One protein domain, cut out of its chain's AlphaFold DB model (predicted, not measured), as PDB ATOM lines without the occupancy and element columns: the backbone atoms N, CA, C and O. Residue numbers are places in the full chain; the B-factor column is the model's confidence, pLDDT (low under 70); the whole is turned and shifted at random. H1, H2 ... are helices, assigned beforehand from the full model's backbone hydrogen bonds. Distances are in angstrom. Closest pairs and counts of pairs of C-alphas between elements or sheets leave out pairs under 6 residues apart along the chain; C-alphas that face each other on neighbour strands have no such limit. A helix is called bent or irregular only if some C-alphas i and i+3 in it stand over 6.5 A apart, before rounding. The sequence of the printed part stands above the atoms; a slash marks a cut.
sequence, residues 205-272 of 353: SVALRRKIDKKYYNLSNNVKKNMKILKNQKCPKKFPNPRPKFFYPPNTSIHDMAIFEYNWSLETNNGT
ATOM      1  N   SER A 205      25.725 -94.464  49.135       92.81
ATOM      2  CA  SER A 205      25.193 -94.694  50.487       92.81
ATOM      3  C   SER A 205      25.206 -93.415  51.328       92.81
ATOM      4  O   SER A 205      24.198 -93.082  51.950       92.81
ATOM      5  N   VAL A 206      26.298 -92.643  51.276       93.88
ATOM      6  CA  VAL A 206      26.412 -91.334  51.946       93.88
ATOM      7  C   VAL A 206      25.372 -90.346  51.408       93.88
ATOM      8  O   VAL A 206      24.691 -89.666  52.176       93.88
ATOM      9  N   ALA A 207      25.196 -90.276  50.087       95.81
ATOM     10  CA  ALA A 207      24.193 -89.407  49.475       95.81
ATOM     11  C   ALA A 207      22.760 -89.802  49.871       95.81
ATOM     12  O   ALA A 207      21.931 -88.927  50.129       95.81
ATOM     13  N   LEU A 208      22.463 -91.103  49.951       95.06
ATOM     14  CA  LEU A 208      21.173 -91.601  50.426       95.06
ATOM     15  C   LEU A 208      20.930 -91.212  51.889       95.06
ATOM     16  O   LEU A 208      19.865 -90.685  52.204       95.06
ATOM     17  N   ARG A 209      21.933 -91.385  52.758       93.44
ATOM     18  CA  ARG A 209      21.863 -90.959  54.159       93.44
ATOM     19  C   ARG A 209      21.546 -89.469  54.282       93.44
ATOM     20  O   ARG A 209      20.578 -89.118  54.945       93.44
ATOM     21  N   ARG A 210      22.249 -88.603  53.543       93.56
ATOM     22  CA  ARG A 210      21.978 -87.150  53.530       93.56
ATOM     23  C   ARG A 210      20.539 -86.811  53.126       93.56
ATOM     24  O   ARG A 210      19.946 -85.891  53.687       93.56
ATOM     25  N   LYS A 211      19.957 -87.542  52.166       95.94
ATOM     26  CA  LYS A 211      18.548 -87.358  51.767       95.94
ATOM     27  C   LYS A 211      17.590 -87.712  52.906       95.94
ATOM     28  O   LYS A 211      16.652 -86.955  53.156       95.94
ATOM     29  N   ILE A 212      17.839 -88.824  53.598       93.94
ATOM     30  CA  ILE A 212      17.046 -89.253  54.757       93.94
ATOM     31  C   ILE A 212      17.184 -88.229  55.892       93.94
ATOM     32  O   ILE A 212      16.179 -87.761  56.421       93.94
ATOM     33  N   ASP A 213      18.401 -87.790  56.207       91.38
ATOM     34  CA  ASP A 213      18.643 -86.788  57.249       91.38
ATOM     35  C   ASP A 213      17.882 -85.484  56.967       91.38
ATOM     36  O   ASP A 213      17.187 -84.971  57.846       91.38
ATOM     37  N   LYS A 214      17.918 -84.996  55.717       91.88
ATOM     38  CA  LYS A 214      17.172 -83.805  55.285       91.88
ATOM     39  C   LYS A 214      15.655 -83.996  55.384       91.88
ATOM     40  O   LYS A 214      14.958 -83.080  55.817       91.88
ATOM     41  N   LYS A 215      15.135 -85.172  55.011       91.69
ATOM     42  CA  LYS A 215      13.712 -85.520  55.163       91.69
ATOM     43  C   LYS A 215      13.280 -85.369  56.623       91.69
ATOM     44  O   LYS A 215      12.319 -84.653  56.893       91.69
ATOM     45  N   TYR A 216      14.005 -85.981  57.559       88.94
ATOM     46  CA  TYR A 216      13.649 -85.938  58.980       88.94
ATOM     47  C   TYR A 216      13.882 -84.566  59.621       88.94
ATOM     48  O   TYR A 216      13.069 -84.140  60.439       88.94
ATOM     49  N   TYR A 217      14.906 -83.825  59.193       88.31
ATOM     50  CA  TYR A 217      15.087 -82.422  59.580       88.31
ATOM     51  C   TYR A 217      13.859 -81.575  59.206       88.31
ATOM     52  O   TYR A 217      13.251 -80.934  60.065       88.31
ATOM     53  N   ASN A 218      13.408 -81.656  57.952       87.81
ATOM     54  CA  ASN A 218      12.237 -80.915  57.478       87.81
ATOM     55  C   ASN A 218      10.942 -81.309  58.202       87.81
ATOM     56  O   ASN A 218      10.098 -80.447  58.458       87.81
ATOM     57  N   LEU A 219      10.780 -82.599  58.520       85.75
ATOM     58  CA  LEU A 219       9.628 -83.092  59.272       85.75
ATOM     59  C   LEU A 219       9.604 -82.522  60.694       85.75
ATOM     60  O   LEU A 219       8.555 -82.035  61.122       85.75
ATOM     61  N   SER A 220      10.755 -82.522  61.373       83.44
ATOM     62  CA  SER A 220      10.905 -82.009  62.740       83.44
ATOM     63  C   SER A 220      10.722 -80.490  62.849       83.44
ATOM     64  O   SER A 220      10.147 -80.011  63.818       83.44
ATOM     65  N   ASN A 221      11.109 -79.721  61.827       82.62
ATOM     66  CA  ASN A 221      10.928 -78.264  61.830       82.62
ATOM     67  C   ASN A 221       9.489 -77.822  61.523       82.62
ATOM     68  O   ASN A 221       9.115 -76.694  61.820       82.62
ATOM     69  N   ASN A 222       8.663 -78.703  60.948       79.62
ATOM     70  CA  ASN A 222       7.282 -78.402  60.554       79.62
ATOM     71  C   ASN A 222       6.257 -79.277  61.292       79.62
ATOM     72  O   ASN A 222       5.213 -79.626  60.734       79.62
ATOM     73  N   VAL A 223       6.530 -79.642  62.551       67.38
ATOM     74  CA  VAL A 223       5.702 -80.577  63.342       67.38
ATOM     75  C   VAL A 223       4.229 -80.165  63.386       67.38
ATOM     76  O   VAL A 223       3.365 -81.016  63.196       67.38
ATOM     77  N   LYS A 224       3.914 -78.866  63.508       66.25
ATOM     78  CA  LYS A 224       2.522 -78.371  63.492       66.25
ATOM     79  C   LYS A 224       1.760 -78.753  62.211       66.25
ATOM     80  O   LYS A 224       0.585 -79.096  62.281       66.25
ATOM     81  N   LYS A 225       2.428 -78.754  61.050       68.00
ATOM     82  CA  LYS A 225       1.850 -79.165  59.756       68.00
ATOM     83  C   LYS A 225       1.810 -80.692  59.603       68.00
ATOM     84  O   LYS A 225       0.903 -81.226  58.970       68.00
ATOM     85  N   ASN A 226       2.757 -81.391  60.228       66.94
ATOM     86  CA  ASN A 226       2.925 -82.845  60.139       66.94
ATOM     87  C   ASN A 226       2.235 -83.628  61.271       66.94
ATOM     88  O   ASN A 226       2.284 -84.857  61.282       66.94
ATOM     89  N   MET A 227       1.542 -82.951  62.191       63.56
ATOM     90  CA  MET A 227       0.854 -83.562  63.336       63.56
ATOM     91  C   MET A 227      -0.116 -84.681  62.936       63.56
ATOM     92  O   MET A 227      -0.228 -85.680  63.640       63.56
ATOM     93  N   LYS A 228      -0.793 -84.552  61.785       62.72
ATOM     94  CA  LYS A 228      -1.699 -85.594  61.265       62.72
ATOM     95  C   LYS A 228      -0.972 -86.905  60.936       62.72
ATOM     96  O   LYS A 228      -1.561 -87.967  61.080       62.72
ATOM     97  N   ILE A 229       0.296 -86.832  60.524       65.75
ATOM     98  CA  ILE A 229       1.124 -88.000  60.186       65.75
ATOM     99  C   ILE A 229       1.598 -88.703  61.466       65.75
ATOM    100  O   ILE A 229       1.622 -89.928  61.514       65.75
ATOM    101  N   LEU A 230       1.930 -87.937  62.510       68.88
ATOM    102  CA  LEU A 230       2.437 -88.455  63.787       68.88
ATOM    103  C   LEU A 230       1.346 -89.091  64.657       68.88
ATOM    104  O   LEU A 230       1.598 -90.112  65.288       68.88
ATOM    105  N   LYS A 231       0.121 -88.542  64.647       68.31
ATOM    106  CA  LYS A 231      -1.012 -89.043  65.455       68.31
ATOM    107  C   LYS A 231      -1.368 -90.511  65.192       68.31
ATOM    108  O   LYS A 231      -1.895 -91.168  66.081       68.31
ATOM    109  N   ASN A 232      -1.067 -91.018  63.998       72.81
ATOM    110  CA  ASN A 232      -1.389 -92.390  63.602       72.81
ATOM    111  C   ASN A 232      -0.224 -93.370  63.812       72.81
ATOM    112  O   ASN A 232      -0.357 -94.555  63.508       72.81
ATOM    113  N   GLN A 233       0.930 -92.899  64.292       79.19
ATOM    114  CA  GLN A 233       2.112 -93.734  64.466       79.19
ATOM    115  C   GLN A 233       2.247 -94.202  65.911       79.19
ATOM    116  O   GLN A 233       2.100 -93.435  66.859       79.19
ATOM    117  N   LYS A 234       2.535 -95.496  66.079       79.56
ATOM    118  CA  LYS A 234       2.773 -96.080  67.398       79.56
ATOM    119  C   LYS A 234       4.155 -95.669  67.894       79.56
ATOM    120  O   LYS A 234       5.150 -95.910  67.213       79.56
ATOM    121  N   CYS A 235       4.204 -95.111  69.099       80.50
ATOM    122  CA  CYS A 235       5.456 -94.842  69.791       80.50
ATOM    123  C   CYS A 235       6.240 -96.157  69.998       80.50
ATOM    124  O   CYS A 235       5.643 -97.172  70.384       80.50
ATOM    125  N   PRO A 236       7.555 -96.186  69.723       83.31
ATOM    126  CA  PRO A 236       8.362 -97.385  69.912       83.31
ATOM    127  C   PRO A 236       8.458 -97.774  71.396       83.31
ATOM    128  O   PRO A 236       8.585 -96.927  72.274       83.31
ATOM    129  N   LYS A 237       8.474 -99.083  71.681       81.00
ATOM    130  CA  LYS A 237       8.638 -99.605  73.056       81.00
ATOM    131  C   LYS A 237      10.018 -99.314  73.655       81.00
ATOM    132  O   LYS A 237      10.165 -99.284  74.870       81.00
ATOM    133  N   LYS A 238      11.036 -99.171  72.803       77.88
ATOM    134  CA  LYS A 238      12.401 -98.800  73.181       77.88
ATOM    135  C   LYS A 238      12.792 -97.570  72.387       77.88
ATOM    136  O   LYS A 238      12.697 -97.588  71.161       77.88
ATOM    137  N   PHE A 239      13.226 -96.532  73.090       74.38
ATOM    138  CA  PHE A 239      13.711 -95.323  72.449       74.38
ATOM    139  C   PHE A 239      15.033 -95.647  71.734       74.38
ATOM    140  O   PHE A 239      15.938 -96.195  72.369       74.38
ATOM    141  N   PRO A 240      15.146 -95.401  70.420       72.38
ATOM    142  CA  PRO A 240      16.406 -95.593  69.709       72.38
ATOM    143  C   PRO A 240      17.448 -94.589  70.208       72.38
ATOM    144  O   PRO A 240      17.104 -93.523  70.717       72.38
ATOM    145  N   ASN A 241      18.731 -94.911  70.036       72.94
ATOM    146  CA  ASN A 241      19.780 -93.947  70.347       72.94
ATOM    147  C   ASN A 241      19.576 -92.690  69.492       72.94
ATOM    148  O   ASN A 241      19.422 -92.821  68.274       72.94
ATOM    149  N   PRO A 242      19.570 -91.497  70.108       72.56
ATOM    150  CA  PRO A 242      19.368 -90.268  69.370       72.56
ATOM    151  C   PRO A 242      20.495 -90.081  68.360       72.56
ATOM    152  O   PRO A 242      21.668 -90.358  68.635       72.56
ATOM    153  N   ARG A 243      20.129 -89.571  67.190       83.56
ATOM    154  CA  ARG A 243      21.071 -89.172  66.149       83.56
ATOM    155  C   ARG A 243      22.156 -88.258  66.708       83.56
ATOM    156  O   ARG A 243      21.834 -87.217  67.287       83.56
ATOM    157  N   PRO A 244      23.441 -88.577  66.495       74.75
ATOM    158  CA  PRO A 244      24.513 -87.716  66.960       74.75
ATOM    159  C   PRO A 244      24.427 -86.354  66.265       74.75
ATOM    160  O   PRO A 244      24.255 -86.273  65.049       74.75
ATOM    161  N   LYS A 245      24.589 -85.281  67.048       81.75
ATOM    162  CA  LYS A 245      24.642 -83.886  66.569       81.75
ATOM    163  C   LYS A 245      23.360 -83.392  65.873       81.75
ATOM    164  O   LYS A 245      23.421 -82.433  65.107       81.75
ATOM    165  N   PHE A 246      22.208 -84.011  66.135       85.19
ATOM    166  CA  PHE A 246      20.908 -83.507  65.689       85.19
ATOM    167  C   PHE A 246      20.173 -82.806  66.837       85.19
ATOM    168  O   PHE A 246      20.069 -83.355  67.931       85.19
ATOM    169  N   PHE A 247      19.617 -81.623  66.570       85.06
ATOM    170  CA  PHE A 247      18.838 -80.860  67.544       85.06
ATOM    171  C   PHE A 247      17.412 -80.664  67.041       85.06
ATOM    172  O   PHE A 247      17.193 -80.192  65.924       85.06
ATOM    173  N   TYR A 248      16.448 -81.031  67.880       85.25
ATOM    174  CA  TYR A 248      15.038 -80.769  67.628       85.25
ATOM    175  C   TYR A 248      14.691 -79.316  67.975       85.25
ATOM    176  O   TYR A 248      15.307 -78.750  68.884       85.25
ATOM    177  N   PRO A 249      13.690 -78.712  67.307       85.81
ATOM    178  CA  PRO A 249      13.174 -77.411  67.709       85.81
ATOM    179  C   PRO A 249      12.763 -77.383  69.187       85.81
ATOM    180  O   PRO A 249      12.233 -78.387  69.690       85.81
ATOM    181  N   PRO A 250      12.931 -76.234  69.870       80.75
ATOM    182  CA  PRO A 250      12.425 -76.047  71.224       80.75
ATOM    183  C   PRO A 250      10.935 -76.405  71.287       80.75
ATOM    184  O   PRO A 250      10.166 -76.015  70.407       80.75
ATOM    185  N   ASN A 251      10.529 -77.137  72.327       82.44
ATOM    186  CA  ASN A 251       9.157 -77.621  72.558       82.44
ATOM    187  C   ASN A 251       8.688 -78.802  71.689       82.44
ATOM    188  O   ASN A 251       7.496 -79.115  71.682       82.44
ATOM    189  N   THR A 252       9.582 -79.490  70.974       83.56
ATOM    190  CA  THR A 252       9.227 -80.789  70.375       83.56
ATOM    191  C   THR A 252       8.922 -81.794  71.489       83.56
ATOM    192  O   THR A 252       9.710 -81.940  72.422       83.56
ATOM    193  N   SER A 253       7.777 -82.481  71.416       85.81
ATOM    194  CA  SER A 253       7.403 -83.453  72.445       85.81
ATOM    195  C   SER A 253       8.320 -84.681  72.408       85.81
ATOM    196  O   SER A 253       8.743 -85.120  71.336       85.81
ATOM    197  N   ILE A 254       8.582 -85.289  73.570       84.81
ATOM    198  CA  ILE A 254       9.380 -86.527  73.670       84.81
ATOM    199  C   ILE A 254       8.762 -87.646  72.820       84.81
ATOM    200  O   ILE A 254       9.480 -88.428  72.201       84.81
ATOM    201  N   HIS A 255       7.430 -87.701  72.755       85.62
ATOM    202  CA  HIS A 255       6.698 -88.668  71.941       85.62
ATOM    203  C   HIS A 255       7.013 -88.515  70.445       85.62
ATOM    204  O   HIS A 255       7.331 -89.496  69.773       85.62
ATOM    205  N   ASP A 256       6.986 -87.288  69.924       85.06
ATOM    206  CA  ASP A 256       7.284 -87.026  68.513       85.06
ATOM    207  C   ASP A 256       8.761 -87.282  68.198       85.06
ATOM    208  O   ASP A 256       9.080 -87.864  67.160       85.06
ATOM    209  N   MET A 257       9.662 -86.922  69.120       86.50
ATOM    210  CA  MET A 257      11.084 -87.264  69.020       86.50
ATOM    211  C   MET A 257      11.278 -88.783  68.926       86.50
ATOM    212  O   MET A 257      12.014 -89.240  68.057       86.50
ATOM    213  N   ALA A 258      10.575 -89.572  69.750       87.44
ATOM    214  CA  ALA A 258      10.644 -91.037  69.724       87.44
ATOM    215  C   ALA A 258      10.305 -91.600  68.343       87.44
ATOM    216  O   ALA A 258      11.005 -92.466  67.817       87.44
ATOM    217  N   ILE A 259       9.217 -91.097  67.761       87.62
ATOM    218  CA  ILE A 259       8.711 -91.540  66.467       87.62
ATOM    219  C   ILE A 259       9.691 -91.172  65.351       87.62
ATOM    220  O   ILE A 259      10.017 -92.015  64.512       87.62
ATOM    221  N   PHE A 260      10.186 -89.931  65.335       88.12
ATOM    222  CA  PHE A 260      11.138 -89.492  64.317       88.12
ATOM    223  C   PHE A 260      12.450 -90.259  64.384       88.12
ATOM    224  O   PHE A 260      12.908 -90.751  63.353       88.12
ATOM    225  N   GLU A 261      13.029 -90.398  65.575       89.44
ATOM    226  CA  GLU A 261      14.277 -91.133  65.759       89.44
ATOM    227  C   GLU A 261      14.109 -92.610  65.382       89.44
ATOM    228  O   GLU A 261      14.990 -93.182  64.745       89.44
ATOM    229  N   TYR A 262      12.957 -93.220  65.682       89.19
ATOM    230  CA  TYR A 262      12.695 -94.622  65.347       89.19
ATOM    231  C   TYR A 262      12.558 -94.848  63.848       89.19
ATOM    232  O   TYR A 262      13.218 -95.716  63.284       89.19
ATOM    233  N   ASN A 263      11.747 -94.042  63.168       89.12
ATOM    234  CA  ASN A 263      11.582 -94.201  61.727       89.12
ATOM    235  C   ASN A 263      12.878 -93.873  60.974       89.12
ATOM    236  O   ASN A 263      13.239 -94.557  60.013       89.12
ATOM    237  N   TRP A 264      13.618 -92.865  61.441       91.12
ATOM    238  CA  TRP A 264      14.942 -92.581  60.913       91.12
ATOM    239  C   TRP A 264      15.902 -93.752  61.137       91.12
ATOM    240  O   TRP A 264      16.637 -94.116  60.215       91.12
ATOM    241  N   SER A 265      15.898 -94.375  62.322       89.50
ATOM    242  CA  SER A 265      16.786 -95.503  62.612       89.50
ATOM    243  C   SER A 265      16.462 -96.678  61.693       89.50
ATOM    244  O   SER A 265      17.376 -97.287  61.144       89.50
ATOM    245  N   LEU A 266      15.183 -96.951  61.425       88.12
ATOM    246  CA  LEU A 266      14.771 -97.978  60.466       88.12
ATOM    247  C   LEU A 266      15.298 -97.698  59.049       88.12
ATOM    248  O   LEU A 266      15.876 -98.588  58.426       88.12
ATOM    249  N   GLU A 267      15.154 -96.468  58.549       91.38
ATOM    250  CA  GLU A 267      15.604 -96.094  57.196       91.38
ATOM    251  C   GLU A 267      17.135 -96.055  57.052       91.38
ATOM    252  O   GLU A 267      17.665 -96.233  55.954       91.38
ATOM    253  N   THR A 268      17.863 -95.851  58.150       88.75
ATOM    254  CA  THR A 268      19.330 -95.727  58.159       88.75
ATOM    255  C   THR A 268      20.060 -96.967  58.668       88.75
ATOM    256  O   THR A 268      21.258 -96.900  58.931       88.75
ATOM    257  N   ASN A 269      19.378 -98.108  58.798       84.75
ATOM    258  CA  ASN A 269      19.935 -99.323  59.399       84.75
ATOM    259  C   ASN A 269      20.547 -99.062  60.790       84.75
ATOM    260  O   ASN A 269      21.722 -99.319  61.049       84.75
ATOM    261  N   ASN A 270      19.732 -98.510  61.679       83.81
ATOM    262  CA  ASN A 270      20.096 -98.086  63.027       83.81
ATOM    263  C   ASN A 270      21.281 -97.111  63.043       83.81
ATOM    264  O   ASN A 270      22.181 -97.241  63.864       83.81
ATOM    265  N   GLY A 271      21.292 -96.159  62.107       84.25
ATOM    266  CA  GLY A 271      22.316 -95.123  62.018       84.25
ATOM    267  C   GLY A 271      23.579 -95.499  61.247       84.25
ATOM    268  O   GLY A 271      24.329 -94.593  60.905       84.25
ATOM    269  N   THR A 272      23.768 -96.759  60.856       85.88
ATOM    270  CA  THR A 272      25.009 -97.223  60.194       85.88
ATOM    271  C   THR A 272      25.080 -96.961  58.685       85.88
ATOM    272  O   THR A 272      26.129 -97.118  58.059       85.88
TER     273      THR A 272
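This is residues 205 to 272 of the 353 residues of an uncharacterized protein of Apis mellifera (UniProt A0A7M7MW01). What shape does the backbone make? Two helices, H1 and H3, lie side by side and run opposite ways, with the short, irregular H2 across one end of the pair. Residues 231 to 253, a long stretch with no named element, loop round H3 before it begins. What is the make-up and size? The printed part has 68 residues with three named helices, in the order H1, H2, H3, and no named strand; the class is all helix. It is compact, with a radius of gyration of the C-alphas of 11.5 A, and rounded, spanning 30 by 25 by 21 A.

Where is the first helix? H1, residues 205 to 221, begins at C-alpha 205 (25.193, -94.694, 50.487) and is 24.5 A long from first to last C-alpha. What follows it? H2, residues 223 to 230, is irregular: C-alphas 225 and 228 are 7.5 A apart. Where does the last helix end? H3, residues 254 to 267, is 20.0 A long and ends at C-alpha 267 (15.604, -96.094, 57.196).

How do H1 and H3 stand? They touch, closest at the C-alphas of Tyr 216 and Phe 260, 6.9 A apart, at a shallow tilt of 19 degrees, opposite ways. Where is H2? It is close to H1 but not clearly touching, closest at the C-alphas of Leu 219 and Asn 226, 6.8 A apart. It is also close to H3 but not clearly touching, closest at the C-alphas of Leu 230 and Asp 256, 6.9 A apart, at a steep tilt of 65 degrees. What do the backbones show? Every O i to N i+4 pair is within hydrogen-bond range in H1 and H3, but 2 of 4 in H2.

How far does it reach? The two C-alphas farthest apart, those of Ser 205 and Asn 251, are 32.2 A apart. Is the printed part continuous? It has no cut; the link from H1 to H2 is tight and that from H2 to H3, 23 residues, is long. Where is confidence low? Residues 223 to 231 have pLDDT under 70; the mean of the printed part is 83.0.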